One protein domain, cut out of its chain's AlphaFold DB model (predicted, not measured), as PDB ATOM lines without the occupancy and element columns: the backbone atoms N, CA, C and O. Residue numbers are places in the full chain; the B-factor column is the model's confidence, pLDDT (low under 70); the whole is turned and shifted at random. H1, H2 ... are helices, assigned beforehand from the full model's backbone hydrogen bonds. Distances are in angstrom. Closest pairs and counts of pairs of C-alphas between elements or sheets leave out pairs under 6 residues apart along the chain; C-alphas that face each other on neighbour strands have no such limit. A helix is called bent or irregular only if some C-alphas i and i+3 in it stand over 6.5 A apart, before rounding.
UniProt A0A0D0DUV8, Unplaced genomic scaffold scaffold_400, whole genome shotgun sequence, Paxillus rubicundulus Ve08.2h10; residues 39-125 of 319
ATOM      1  N   GLN A  39     227.363 255.292 212.799       86.44
ATOM      2  CA  GLN A  39     227.706 255.766 214.141       86.44
ATOM      3  C   GLN A  39     226.999 254.995 215.264       86.44
ATOM      4  O   GLN A  39     227.509 254.958 216.379       86.44
ATOM      5  N   GLY A  40     225.838 254.390 214.989       87.00
ATOM      6  CA  GLY A  40     225.094 253.594 215.966       87.00
ATOM      7  C   GLY A  40     225.575 252.147 216.089       87.00
ATOM      8  O   GLY A  40     225.028 251.399 216.898       87.00
ATOM      9  N   LEU A  41     226.554 251.728 215.279       89.19
ATOM     10  CA  LEU A  41     227.053 250.360 215.315       89.19
ATOM     11  C   LEU A  41     228.018 250.144 216.489       89.19
ATOM     12  O   LEU A  41     228.847 251.009 216.784       89.19
ATOM     13  N   PRO A  42     227.972 248.961 217.124       90.00
ATOM     14  CA  PRO A  42     229.015 248.524 218.039       90.00
ATOM     15  C   PRO A  42     230.407 248.557 217.381       90.00
ATOM     16  O   PRO A  42     230.567 248.238 216.199       90.00
ATOM     17  N   HIS A  43     231.430 248.959 218.145       84.56
ATOM     18  CA  HIS A  43     232.788 249.172 217.629       84.56
ATOM     19  C   HIS A  43     233.395 247.907 217.007       84.56
ATOM     20  O   HIS A  43     234.104 247.998 216.013       84.56
ATOM     21  N   ASP A  44     233.105 246.730 217.554       86.06
ATOM     22  CA  ASP A  44     233.512 245.420 217.040       86.06
ATOM     23  C   ASP A  44     232.982 245.145 215.627       86.06
ATOM     24  O   ASP A  44     233.739 244.672 214.776       86.06
ATOM     25  N   ILE A  45     231.733 245.521 215.340       90.44
ATOM     26  CA  ILE A  45     231.157 245.429 213.992       90.44
ATOM     27  C   ILE A  45     231.869 246.395 213.045       90.44
ATOM     28  O   ILE A  45     232.236 246.007 211.936       90.44
ATOM     29  N   ILE A  46     232.133 247.629 213.486       89.06
ATOM     30  CA  ILE A  46     232.878 248.611 212.683       89.06
ATOM     31  C   ILE A  46     234.292 248.091 212.389       89.06
ATOM     32  O   ILE A  46     234.731 248.112 211.241       89.06
ATOM     33  N   TYR A  47     234.982 247.532 213.387       86.62
ATOM     34  CA  TYR A  47     236.283 246.896 213.194       86.62
ATOM     35  C   TYR A  47     236.209 245.720 212.225       86.62
ATOM     36  O   TYR A  47     237.099 245.568 211.391       86.62
ATOM     37  N   HIS A  48     235.162 244.901 212.290       87.62
ATOM     38  CA  HIS A  48     234.985 243.808 211.344       87.62
ATOM     39  C   HIS A  48     234.816 244.331 209.912       87.62
ATOM     40  O   HIS A  48     235.543 243.893 209.022       87.62
ATOM     41  N   ILE A  49     233.964 245.340 209.702       91.69
ATOM     42  CA  ILE A  49     233.771 245.993 208.398       91.69
ATOM     43  C   ILE A  49     235.103 246.521 207.858       91.69
ATOM     44  O   ILE A  49     235.445 246.267 206.705       91.69
ATOM     45  N   THR A  50     235.904 247.182 208.700       90.06
ATOM     46  CA  THR A  50     237.193 247.748 208.274       90.06
ATOM     47  C   THR A  50     238.198 246.710 207.775       90.06
ATOM     48  O   THR A  50     239.110 247.072 207.038       90.06
ATOM     49  N   THR A  51     238.035 245.421 208.105       87.56
ATOM     50  CA  THR A  51     238.917 244.364 207.578       87.56
ATOM     51  C   THR A  51     238.704 244.062 206.096       87.56
ATOM     52  O   THR A  51     239.598 243.497 205.470       87.56
ATOM     53  N   PHE A  52     237.560 244.458 205.536       91.00
ATOM     54  CA  PHE A  52     237.222 244.264 204.124       91.00
ATOM     55  C   PHE A  52     237.450 245.517 203.273       91.00
ATOM     56  O   PHE A  52     237.283 245.468 202.057       91.00
ATOM     57  N   LEU A  53     237.811 246.640 203.897       92.69
ATOM     58  CA  LEU A  53     238.002 247.911 203.209       92.69
ATOM     59  C   LEU A  53     239.450 248.085 202.748       92.69
ATOM     60  O   LEU A  53     240.398 247.733 203.454       92.69
ATOM     61  N   GLY A  54     239.621 248.683 201.568       91.12
ATOM     62  CA  GLY A  54     240.927 249.139 201.112       91.12
ATOM     63  C   GLY A  54     241.442 250.301 201.964       91.12
ATOM     64  O   GLY A  54     240.677 251.001 202.626       91.12
ATOM     65  N   VAL A  55     242.753 250.557 201.914       93.25
ATOM     66  CA  VAL A  55     243.383 251.655 202.673       93.25
ATOM     67  C   VAL A  55     242.726 253.008 202.379       93.25
ATOM     68  O   VAL A  55     242.548 253.798 203.298       93.25
ATOM     69  N   LEU A  56     242.353 253.277 201.123       92.56
ATOM     70  CA  LEU A  56     241.721 254.543 200.739       92.56
ATOM     71  C   LEU A  56     240.306 254.682 201.313       92.56
ATOM     72  O   LEU A  56     239.988 255.719 201.890       92.56
ATOM     73  N   ASP A  57     239.501 253.625 201.235       93.81
ATOM     74  CA  ASP A  57     238.133 253.619 201.765       93.81
ATOM     75  C   ASP A  57     238.126 253.775 203.287       93.81
ATOM     76  O   ASP A  57     237.273 254.454 203.851       93.81
ATOM     77  N   LEU A  58     239.117 253.186 203.957       93.56
ATOM     78  CA  LEU A  58     239.284 253.277 205.401       93.56
ATOM     79  C   LEU A  58     239.612 254.706 205.866       93.56
ATOM     80  O   LEU A  58     239.165 255.115 206.934       93.56
ATOM     81  N   ILE A  59     240.332 255.490 205.055       90.38
ATOM     82  CA  ILE A  59     240.590 256.916 205.329       90.38
ATOM     83  C   ILE A  59     239.304 257.714 205.194       90.38
ATOM     84  O   ILE A  59     238.965 258.467 206.102       90.38
ATOM     85  N   SER A  60     238.567 257.516 204.100       92.94
ATOM     86  CA  SER A  60     237.276 258.177 203.900       92.94
ATOM     87  C   SER A  60     236.279 257.810 205.003       92.94
ATOM     88  O   SER A  60     235.537 258.666 205.481       92.94
ATOM     89  N   LEU A  61     236.301 256.559 205.471       92.06
ATOM     90  CA  LEU A  61     235.505 256.117 206.612       92.06
ATOM     91  C   LEU A  61     235.928 256.820 207.909       92.06
ATOM     92  O   LEU A  61     235.067 257.237 208.678       92.06
ATOM     93  N   GLN A  62     237.231 256.971 208.151       90.88
ATOM     94  CA  GLN A  62     237.755 257.669 209.326       90.88
ATOM     95  C   GLN A  62     237.407 259.170 209.317       90.88
ATOM     96  O   GLN A  62     237.128 259.737 210.373       90.88
ATOM     97  N   GLU A  63     237.377 259.802 208.142       90.38
ATOM     98  CA  GLU A  63     236.918 261.187 207.962       90.38
ATOM     99  C   GLU A  63     235.408 261.326 208.223       90.38
ATOM    100  O   GLU A  63     234.971 262.301 208.835       90.38
ATOM    101  N   ALA A  64     234.609 260.331 207.819       91.44
ATOM    102  CA  ALA A  64     233.162 260.305 208.041       91.44
ATOM    103  C   ALA A  64     232.756 259.914 209.478       91.44
ATOM    104  O   ALA A  64     231.666 260.269 209.936       91.44
ATOM    105  N   LEU A  65     233.612 259.177 210.194       92.31
ATOM    106  CA  LEU A  65     233.374 258.676 211.549       92.31
ATOM    107  C   LEU A  65     234.478 259.157 212.505       92.31
ATOM    108  O   LEU A  65     235.443 258.430 212.755       92.31
ATOM    109  N   PRO A  66     234.319 260.343 213.124       87.69
ATOM    110  CA  PRO A  66     235.311 260.896 214.050       87.69
ATOM    111  C   PRO A  66     235.662 259.974 215.230       87.69
ATOM    112  O   PRO A  66     236.771 260.052 215.755       87.69
ATOM    113  N   SER A  67     234.763 259.061 215.621       86.69
ATOM    114  CA  SER A  67     235.015 258.048 216.660       86.69
ATOM    115  C   SER A  67     236.187 257.117 216.326       86.69
ATOM    116  O   SER A  67     236.885 256.663 217.231       86.69
ATOM    117  N   LEU A  68     236.466 256.886 215.038       86.12
ATOM    118  CA  LEU A  68     237.613 256.097 214.585       86.12
ATOM    119  C   LEU A  68     238.945 256.848 214.685       86.12
ATOM    120  O   LEU A  68     240.005 256.228 214.654       86.12
ATOM    121  N   SER A  69     238.905 258.173 214.849       85.75
ATOM    122  CA  SER A  69     240.102 259.008 214.982       85.75
ATOM    123  C   SER A  69     240.650 259.078 216.409       85.75
ATOM    124  O   SER A  69     241.723 259.641 216.621       85.75
ATOM    125  N   VAL A  70     239.968 258.479 217.393       86.00
ATOM    126  CA  VAL A  70     240.484 258.361 218.764       86.00
ATOM    127  C   VAL A  70     241.798 257.574 218.740       86.00
ATOM    128  O   VAL A  70     241.857 256.483 218.183       86.00
ATOM    129  N   GLN A  71     242.856 258.104 219.359       82.06
ATOM    130  CA  GLN A  71     244.236 257.616 219.204       82.06
ATOM    131  C   GLN A  71     244.399 256.100 219.427       82.06
ATOM    132  O   GLN A  71     245.040 255.425 218.623       82.06
ATOM    133  N   ASN A  72     243.766 255.548 220.467       78.44
ATOM    134  CA  ASN A  72     243.826 254.113 220.771       78.44
ATOM    135  C   ASN A  72     243.081 253.258 219.732       78.44
ATOM    136  O   ASN A  72     243.565 252.201 219.327       78.44
ATOM    137  N   VAL A  73     241.921 253.736 219.277       78.69
ATOM    138  CA  VAL A  73     241.086 253.079 218.259       78.69
ATOM    139  C   VAL A  73     241.802 253.087 216.910       78.69
ATOM    140  O   VAL A  73     241.912 252.045 216.263       78.69
ATOM    141  N   SER A  74     242.359 254.243 216.548       84.44
ATOM    142  CA  SER A  74     243.153 254.479 215.347       84.44
ATOM    143  C   SER A  74     244.401 253.588 215.315       84.44
ATOM    144  O   SER A  74     244.653 252.925 214.313       84.44
ATOM    145  N   TYR A  75     245.142 253.466 216.424       88.62
ATOM    146  CA  TYR A  75     246.324 252.599 216.478       88.62
ATOM    147  C   TYR A  75     245.991 251.118 216.244       88.62
ATOM    148  O   TYR A  75     246.638 250.463 215.425       88.62
ATOM    149  N   LEU A  76     244.974 250.574 216.923       87.38
ATOM    150  CA  LEU A  76     244.571 249.170 216.749       87.38
ATOM    151  C   LEU A  76     244.082 248.887 215.324       87.38
ATOM    152  O   LEU A  76     244.419 247.856 214.740       87.38
ATOM    153  N   LEU A  77     243.330 249.825 214.751       90.19
ATOM    154  CA  LEU A  77     242.854 249.748 213.377       90.19
ATOM    155  C   LEU A  77     244.024 249.713 212.388       90.19
ATOM    156  O   LEU A  77     244.186 248.755 211.630       90.19
ATOM    157  N   TRP A  78     244.872 250.740 212.426       89.38
ATOM    158  CA  TRP A  78     245.959 250.908 211.471       89.38
ATOM    159  C   TRP A  78     247.048 249.860 211.631       89.38
ATOM    160  O   TRP A  78     247.616 249.431 210.631       89.38
ATOM    161  N   SER A  79     247.298 249.373 212.847       88.75
ATOM    162  CA  SER A  79     248.251 248.284 213.050       88.75
ATOM    163  C   SER A  79     247.789 246.969 212.433       88.75
ATOM    164  O   SER A  79     248.579 246.269 211.793       88.75
ATOM    165  N   ARG A  80     246.493 246.663 212.538       88.56
ATOM    166  CA  ARG A  80     245.889 245.504 211.881       88.56
ATOM    167  C   ARG A  80     245.918 245.636 210.360       88.56
ATOM    168  O   ARG A  80     246.336 244.698 209.683       88.56
ATOM    169  N   VAL A  81     245.520 246.794 209.829       90.88
ATOM    170  CA  VAL A  81     245.546 247.078 208.383       90.88
ATOM    171  C   VAL A  81     246.972 246.984 207.848       90.88
ATOM    172  O   VAL A  81     247.207 246.306 206.854       90.88
ATOM    173  N   TYR A  82     247.945 247.587 208.532       89.56
ATOM    174  CA  TYR A  82     249.351 247.519 208.151       89.56
ATOM    175  C   TYR A  82     249.858 246.080 208.125       89.56
ATOM    176  O   TYR A  82     250.482 245.671 207.153       89.56
ATOM    177  N   ARG A  83     249.550 245.274 209.149       86.88
ATOM    178  CA  ARG A  83     249.979 243.871 209.205       86.88
ATOM    179  C   ARG A  83     249.382 243.027 208.078       86.88
ATOM    180  O   ARG A  83     250.105 242.207 207.519       86.88
ATOM    181  N   ASN A  84     248.115 243.253 207.734       88.69
ATOM    182  CA  ASN A  84     247.364 242.413 206.795       88.69
ATOM    183  C   ASN A  84     247.371 242.915 205.345       88.69
ATOM    184  O   ASN A  84     246.977 242.178 204.447       88.69
ATOM    185  N   SER A  85     247.794 244.155 205.102       88.62
ATOM    186  CA  SER A  85     247.831 244.724 203.757       88.62
ATOM    187  C   SER A  85     248.759 243.920 202.838       88.62
ATOM    188  O   SER A  85     249.770 243.373 203.278       88.62
ATOM    189  N   SER A  86     248.453 243.862 201.546       89.44
ATOM    190  CA  SER A  86     249.364 243.353 200.510       89.44
ATOM    191  C   SER A  86     250.248 244.456 199.913       89.44
ATOM    192  O   SER A  86     251.080 244.185 199.051       89.44
ATOM    193  N   LEU A  87     250.090 245.705 200.370       89.62
ATOM    194  CA  LEU A  87     250.852 246.847 199.874       89.62
ATOM    195  C   LEU A  87     252.324 246.797 200.323       89.62
ATOM    196  O   LEU A  87     252.607 246.371 201.453       89.62
ATOM    197  N   PRO A  88     253.257 247.292 199.484       84.62
ATOM    198  CA  PRO A  88     254.664 247.416 199.849       84.62
ATOM    199  C   PRO A  88     254.816 248.339 201.061       84.62
ATOM    200  O   PRO A  88     254.254 249.441 201.089       84.62
ATOM    201  N   ARG A  89     255.550 247.865 202.075       83.12
ATOM    202  CA  ARG A  89     255.728 248.559 203.355       83.12
ATOM    203  C   ARG A  89     257.046 248.184 204.051       83.12
ATOM    204  O   ARG A  89     257.527 247.068 203.847       83.12
ATOM    205  N   PRO A  90     257.612 249.075 204.881       80.25
ATOM    206  CA  PRO A  90     258.783 248.781 205.703       80.25
ATOM    207  C   PRO A  90     258.567 247.584 206.652       80.25
ATOM    208  O   PRO A  90     257.519 247.497 207.303       80.25
ATOM    209  N   PRO A  91     259.534 246.660 206.775       75.56
ATOM    210  CA  PRO A  91     259.480 245.614 207.790       75.56
ATOM    211  C   PRO A  91     259.764 246.207 209.178       75.56
ATOM    212  O   PRO A  91     260.716 246.965 209.340       75.56
ATOM    213  N   GLY A  92     258.972 245.846 210.190       72.81
ATOM    214  CA  GLY A  92     259.262 246.234 211.572       72.81
ATOM    215  C   GLY A  92     258.064 246.174 212.524       72.81
ATOM    216  O   GLY A  92     256.914 246.100 212.076       72.81
ATOM    217  N   PRO A  93     258.320 246.170 213.845       73.69
ATOM    218  CA  PRO A  93     257.281 246.331 214.851       73.69
ATOM    219  C   PRO A  93     256.681 247.739 214.773       73.69
ATOM    220  O   PRO A  93     257.383 248.724 214.583       73.69
ATOM    221  N   LEU A  94     255.366 247.835 214.952       77.06
ATOM    222  CA  LEU A  94     254.646 249.102 214.879       77.06
ATOM    223  C   LEU A  94     254.750 249.857 216.203       77.06
ATOM    224  O   LEU A  94     253.907 249.686 217.090       77.06
ATOM    225  N   ALA A  95     255.767 250.705 216.342       84.12
ATOM    226  CA  ALA A  95     255.825 251.629 217.465       84.12
ATOM    227  C   ALA A  95     254.657 252.629 217.388       84.12
ATOM    228  O   ALA A  95     254.328 253.148 216.319       84.12
ATOM    229  N   LEU A  96     254.037 252.934 218.534       83.50
ATOM    230  CA  LEU A  96     252.929 253.896 218.610       83.50
ATOM    231  C   LEU A  96     253.331 255.278 218.063       83.50
ATOM    232  O   LEU A  96     252.539 255.920 217.381       83.50
ATOM    233  N   ALA A  97     254.575 255.702 218.305       85.62
ATOM    234  CA  ALA A  97     255.118 256.972 217.818       85.62
ATOM    235  C   ALA A  97     255.239 257.037 216.282       85.62
ATOM    236  O   ALA A  97     255.210 258.117 215.700       85.62
ATOM    237  N   GLU A  98     255.336 255.886 215.617       86.56
ATOM    238  CA  GLU A  98     255.554 255.783 214.172       86.56
ATOM    239  C   GLU A  98     254.258 255.524 213.400       86.56
ATOM    240  O   GLU A  98     254.277 255.435 212.173       86.56
ATOM    241  N   ILE A  99     253.110 255.401 214.082       86.12
ATOM    242  CA  ILE A  99     251.843 255.044 213.432       86.12
ATOM    243  C   ILE A  99     251.478 256.030 212.320       86.12
ATOM    244  O   ILE A  99     251.062 255.613 211.246       86.12
ATOM    245  N   ASN A 100     251.729 257.325 212.525       86.56
ATOM    246  CA  ASN A 100     251.471 258.351 211.517       86.56
ATOM    247  C   ASN A 100     252.322 258.138 210.260       86.56
ATOM    248  O   ASN A 100     251.808 258.260 209.149       86.56
ATOM    249  N   ASN A 101     253.593 257.757 210.422       87.06
ATOM    250  CA  ASN A 101     254.477 257.454 209.297       87.06
ATOM    251  C   ASN A 101     253.973 256.222 208.540       87.06
ATOM    252  O   ASN A 101     253.842 256.272 207.322       87.06
ATOM    253  N   HIS A 102     253.592 255.160 209.251       83.81
ATOM    254  CA  HIS A 102     253.038 253.947 208.646       83.81
ATOM    255  C   HIS A 102     251.732 254.201 207.887       83.81
ATOM    256  O   HIS A 102     251.553 253.696 206.778       83.81
ATOM    257  N   VAL A 103     250.838 255.019 208.448       89.25
ATOM    258  CA  VAL A 103     249.608 255.453 207.777       89.25
ATOM    259  C   VAL A 103     249.943 256.228 206.507       89.25
ATOM    260  O   VAL A 103     249.387 255.935 205.450       89.25
ATOM    261  N   MET A 104     250.882 257.175 206.571       89.44
ATOM    262  CA  MET A 104     251.325 257.934 205.399       89.44
ATOM    263  C   MET A 104     251.957 257.039 204.327       89.44
ATOM    264  O   MET A 104     251.657 257.206 203.145       89.44
ATOM    265  N   THR A 105     252.759 256.047 204.713       89.12
ATOM    266  CA  THR A 105     253.326 255.068 203.780       89.12
ATOM    267  C   THR A 105     252.237 254.228 203.117       89.12
ATOM    268  O   THR A 105     252.223 254.104 201.896       89.12
ATOM    269  N   LEU A 106     251.277 253.697 203.883       90.25
ATOM    270  CA  LEU A 106     250.152 252.942 203.319       90.25
ATOM    271  C   LEU A 106     249.317 253.797 202.362       90.25
ATOM    272  O   LEU A 106     248.931 253.308 201.300       90.25
ATOM    273  N   LYS A 107     249.073 255.069 202.708       91.56
ATOM    274  CA  LYS A 107     248.397 256.041 201.837       91.56
ATOM    275  C   LYS A 107     249.117 256.178 200.502       91.56
ATOM    276  O   LYS A 107     248.496 256.022 199.454       91.56
ATOM    277  N   GLN A 108     250.423 256.430 200.538       90.12
ATOM    278  CA  GLN A 108     251.240 256.578 199.334       90.12
ATOM    279  C   GLN A 108     251.228 255.301 198.484       90.12
ATOM    280  O   GLN A 108     250.965 255.376 197.283       90.12
ATOM    281  N   SER A 109     251.420 254.132 199.099       90.06
ATOM    282  CA  SER A 109     251.383 252.842 198.402       90.06
ATOM    283  C   SER A 109     250.019 252.567 197.758       90.06
ATOM    284  O   SER A 109     249.960 252.123 196.612       90.06
ATOM    285  N   ALA A 110     248.917 252.874 198.449       91.12
ATOM    286  CA  ALA A 110     247.566 252.695 197.918       91.12
ATOM    287  C   ALA A 110     247.270 253.657 196.753       91.12
ATOM    288  O   ALA A 110     246.703 253.244 195.739       91.12
ATOM    289  N   CYS A 111     247.703 254.919 196.852       89.12
ATOM    290  CA  CYS A 111     247.599 255.891 195.762       89.12
ATOM    291  C   CYS A 111     248.378 255.438 194.522       89.12
ATOM    292  O   CYS A 111     247.844 255.483 193.414       89.12
ATOM    293  N   LEU A 112     249.614 254.959 194.699       87.19
ATOM    294  CA  LEU A 112     250.421 254.424 193.601       87.19
ATOM    295  C   LEU A 112     249.759 253.203 192.960       87.19
ATOM    296  O   LEU A 112     249.652 253.146 191.737       87.19
ATOM    297  N   GLN A 113     249.249 252.264 193.764       89.19
ATOM    298  CA  GLN A 113     248.545 251.085 193.260       89.19
ATOM    299  C   GLN A 113     247.316 251.472 192.424       89.19
ATOM    300  O   GLN A 113     247.124 250.931 191.332       89.19
ATOM    301  N   ARG A 114     246.510 252.431 192.899       87.25
ATOM    302  CA  ARG A 114     245.352 252.949 192.160       87.25
ATOM    303  C   ARG A 114     245.773 253.636 190.867       87.25
ATOM    304  O   ARG A 114     245.219 253.333 189.816       87.25
ATOM    305  N   MET A 115     246.777 254.507 190.919       84.56
ATOM    306  CA  MET A 115     247.303 255.183 189.732       84.56
ATOM    307  C   MET A 115     247.799 254.166 188.696       84.56
ATOM    308  O   MET A 115     247.498 254.292 187.514       84.56
ATOM    309  N   TRP A 116     248.499 253.116 189.125       77.06
ATOM    310  CA  TRP A 116     248.940 252.039 188.239       77.06
ATOM    311  C   TRP A 116     247.776 251.207 187.699       77.06
ATOM    312  O   TRP A 116     247.822 250.764 186.554       77.06
ATOM    313  N   ALA A 117     246.718 250.989 188.482       79.19
ATOM    314  CA  ALA A 117     245.494 250.358 187.997       79.19
ATOM    315  C   ALA A 117     244.797 251.223 186.934       79.19
ATOM    316  O   ALA A 117     244.392 250.697 185.904       79.19
ATOM    317  N   GLU A 118     244.726 252.541 187.121       79.94
ATOM    318  CA  GLU A 118     244.157 253.471 186.139       79.94
ATOM    319  C   GLU A 118     245.011 253.581 184.873       79.94
ATOM    320  O   GLU A 118     244.467 253.626 183.772       79.94
ATOM    321  N   VAL A 119     246.342 253.597 184.998       75.31
ATOM    322  CA  VAL A 119     247.256 253.553 183.847       75.31
ATOM    323  C   VAL A 119     247.079 252.242 183.083       75.31
ATOM    324  O   VAL A 119     246.970 252.281 181.860       75.31
ATOM    325  N   ARG A 120     246.959 251.102 183.778       75.75
ATOM    326  CA  ARG A 120     246.643 249.808 183.152       75.75
ATOM    327  C   ARG A 120     245.269 249.808 182.492       75.75
ATOM    328  O   ARG A 120     245.167 249.363 181.360       75.75
ATOM    329  N   ALA A 121     244.243 250.358 183.136       72.00
ATOM    330  CA  ALA A 121     242.899 250.455 182.571       72.00
ATOM    331  C   ALA A 121     242.866 251.362 181.334       72.00
ATOM    332  O   ALA A 121     242.294 250.994 180.319       72.00
ATOM    333  N   LYS A 122     243.546 252.515 181.363       70.81
ATOM    334  CA  LYS A 122     243.673 253.422 180.209       70.81
ATOM    335  C   LYS A 122     244.529 252.820 179.095       70.81
ATOM    336  O   LYS A 122     244.228 253.029 177.923       70.81
ATOM    337  N   GLY A 123     245.574 252.072 179.447       61.06
ATOM    338  CA  GLY A 123     246.359 251.270 178.512       61.06
ATOM    339  C   GLY A 123     245.495 250.204 177.844       61.06
ATOM    340  O   GLY A 123     245.460 250.132 176.622       61.06
ATOM    341  N   ALA A 124     244.707 249.471 178.630       54.59
ATOM    342  CA  ALA A 124     243.751 248.481 178.151       54.59
ATOM    343  C   ALA A 124     242.646 249.106 177.286       54.59
ATOM    344  O   ALA A 124     242.330 248.551 176.245       54.59
ATOM    345  N   SER A 125     242.120 250.289 177.624       51.78
ATOM    346  CA  SER A 125     241.134 251.004 176.794       51.78
ATOM    347  C   SER A 125     241.724 251.558 175.493       51.78
ATOM    348  O   SER A 125     241.026 251.658 174.488       51.78
TER     349      SER A 125
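What this domain is: This is residues 39 to 125 of the 319 residues of an uncharacterized protein of Paxillus rubicundulus Ve08.2h10 (UniProt A0A0D0DUV8). One long helix, H5, runs past a small cluster of four shorter helices, and its residues 115 to 125 stick out. H2 and H4 pack on H5, while H1 and H3 lie away from it. The printed part has 87 residues with five named helices, H1 to H5 in order, and no named strand: all helix. It is only just compact, close to loose, with a radius of gyration of the C-alphas of 14.2 A and spans of 43 by 32 by 18 A.

Where its parts are: H1, residues 43 to 50, begins with C-alpha 43 at (232.788, 249.172, 217.629). H2 is residues 55 to 64, H3 66 to 69, and H4 71 to 84, 19.9 A long. H5, residues 96 to 125, 43.5 A long, ends with C-alpha 125 at (241.134, 251.004, 176.794); it is irregular, C-alphas 97 and 100 being 7.4 A apart.

How they stand to each other: H1 and H4 are close but not clearly touching (C-alphas 47 and 77, 7.2 A). H2 touches H5 at residues 106 to 111 alone, at a steep tilt of 63 degrees, opposite ways; the closest C-alphas, 55 and 110, are 6.4 A apart. H4 touches H5 at residues 96 to 106 alone, closest at C-alphas 75 and 99, 6.8 A. Every O i to N i+4 pair is within hydrogen-bond range in H1, H2 and H4, and 24 of 26 in H5; H3 is too short for one.

The domain as a whole: C-alphas 72 and 125, the farthest apart, are 44.2 A apart. The printed part has no cut; the link from H4 to H5 is long. Residues 123 to 125 have pLDDT under 70.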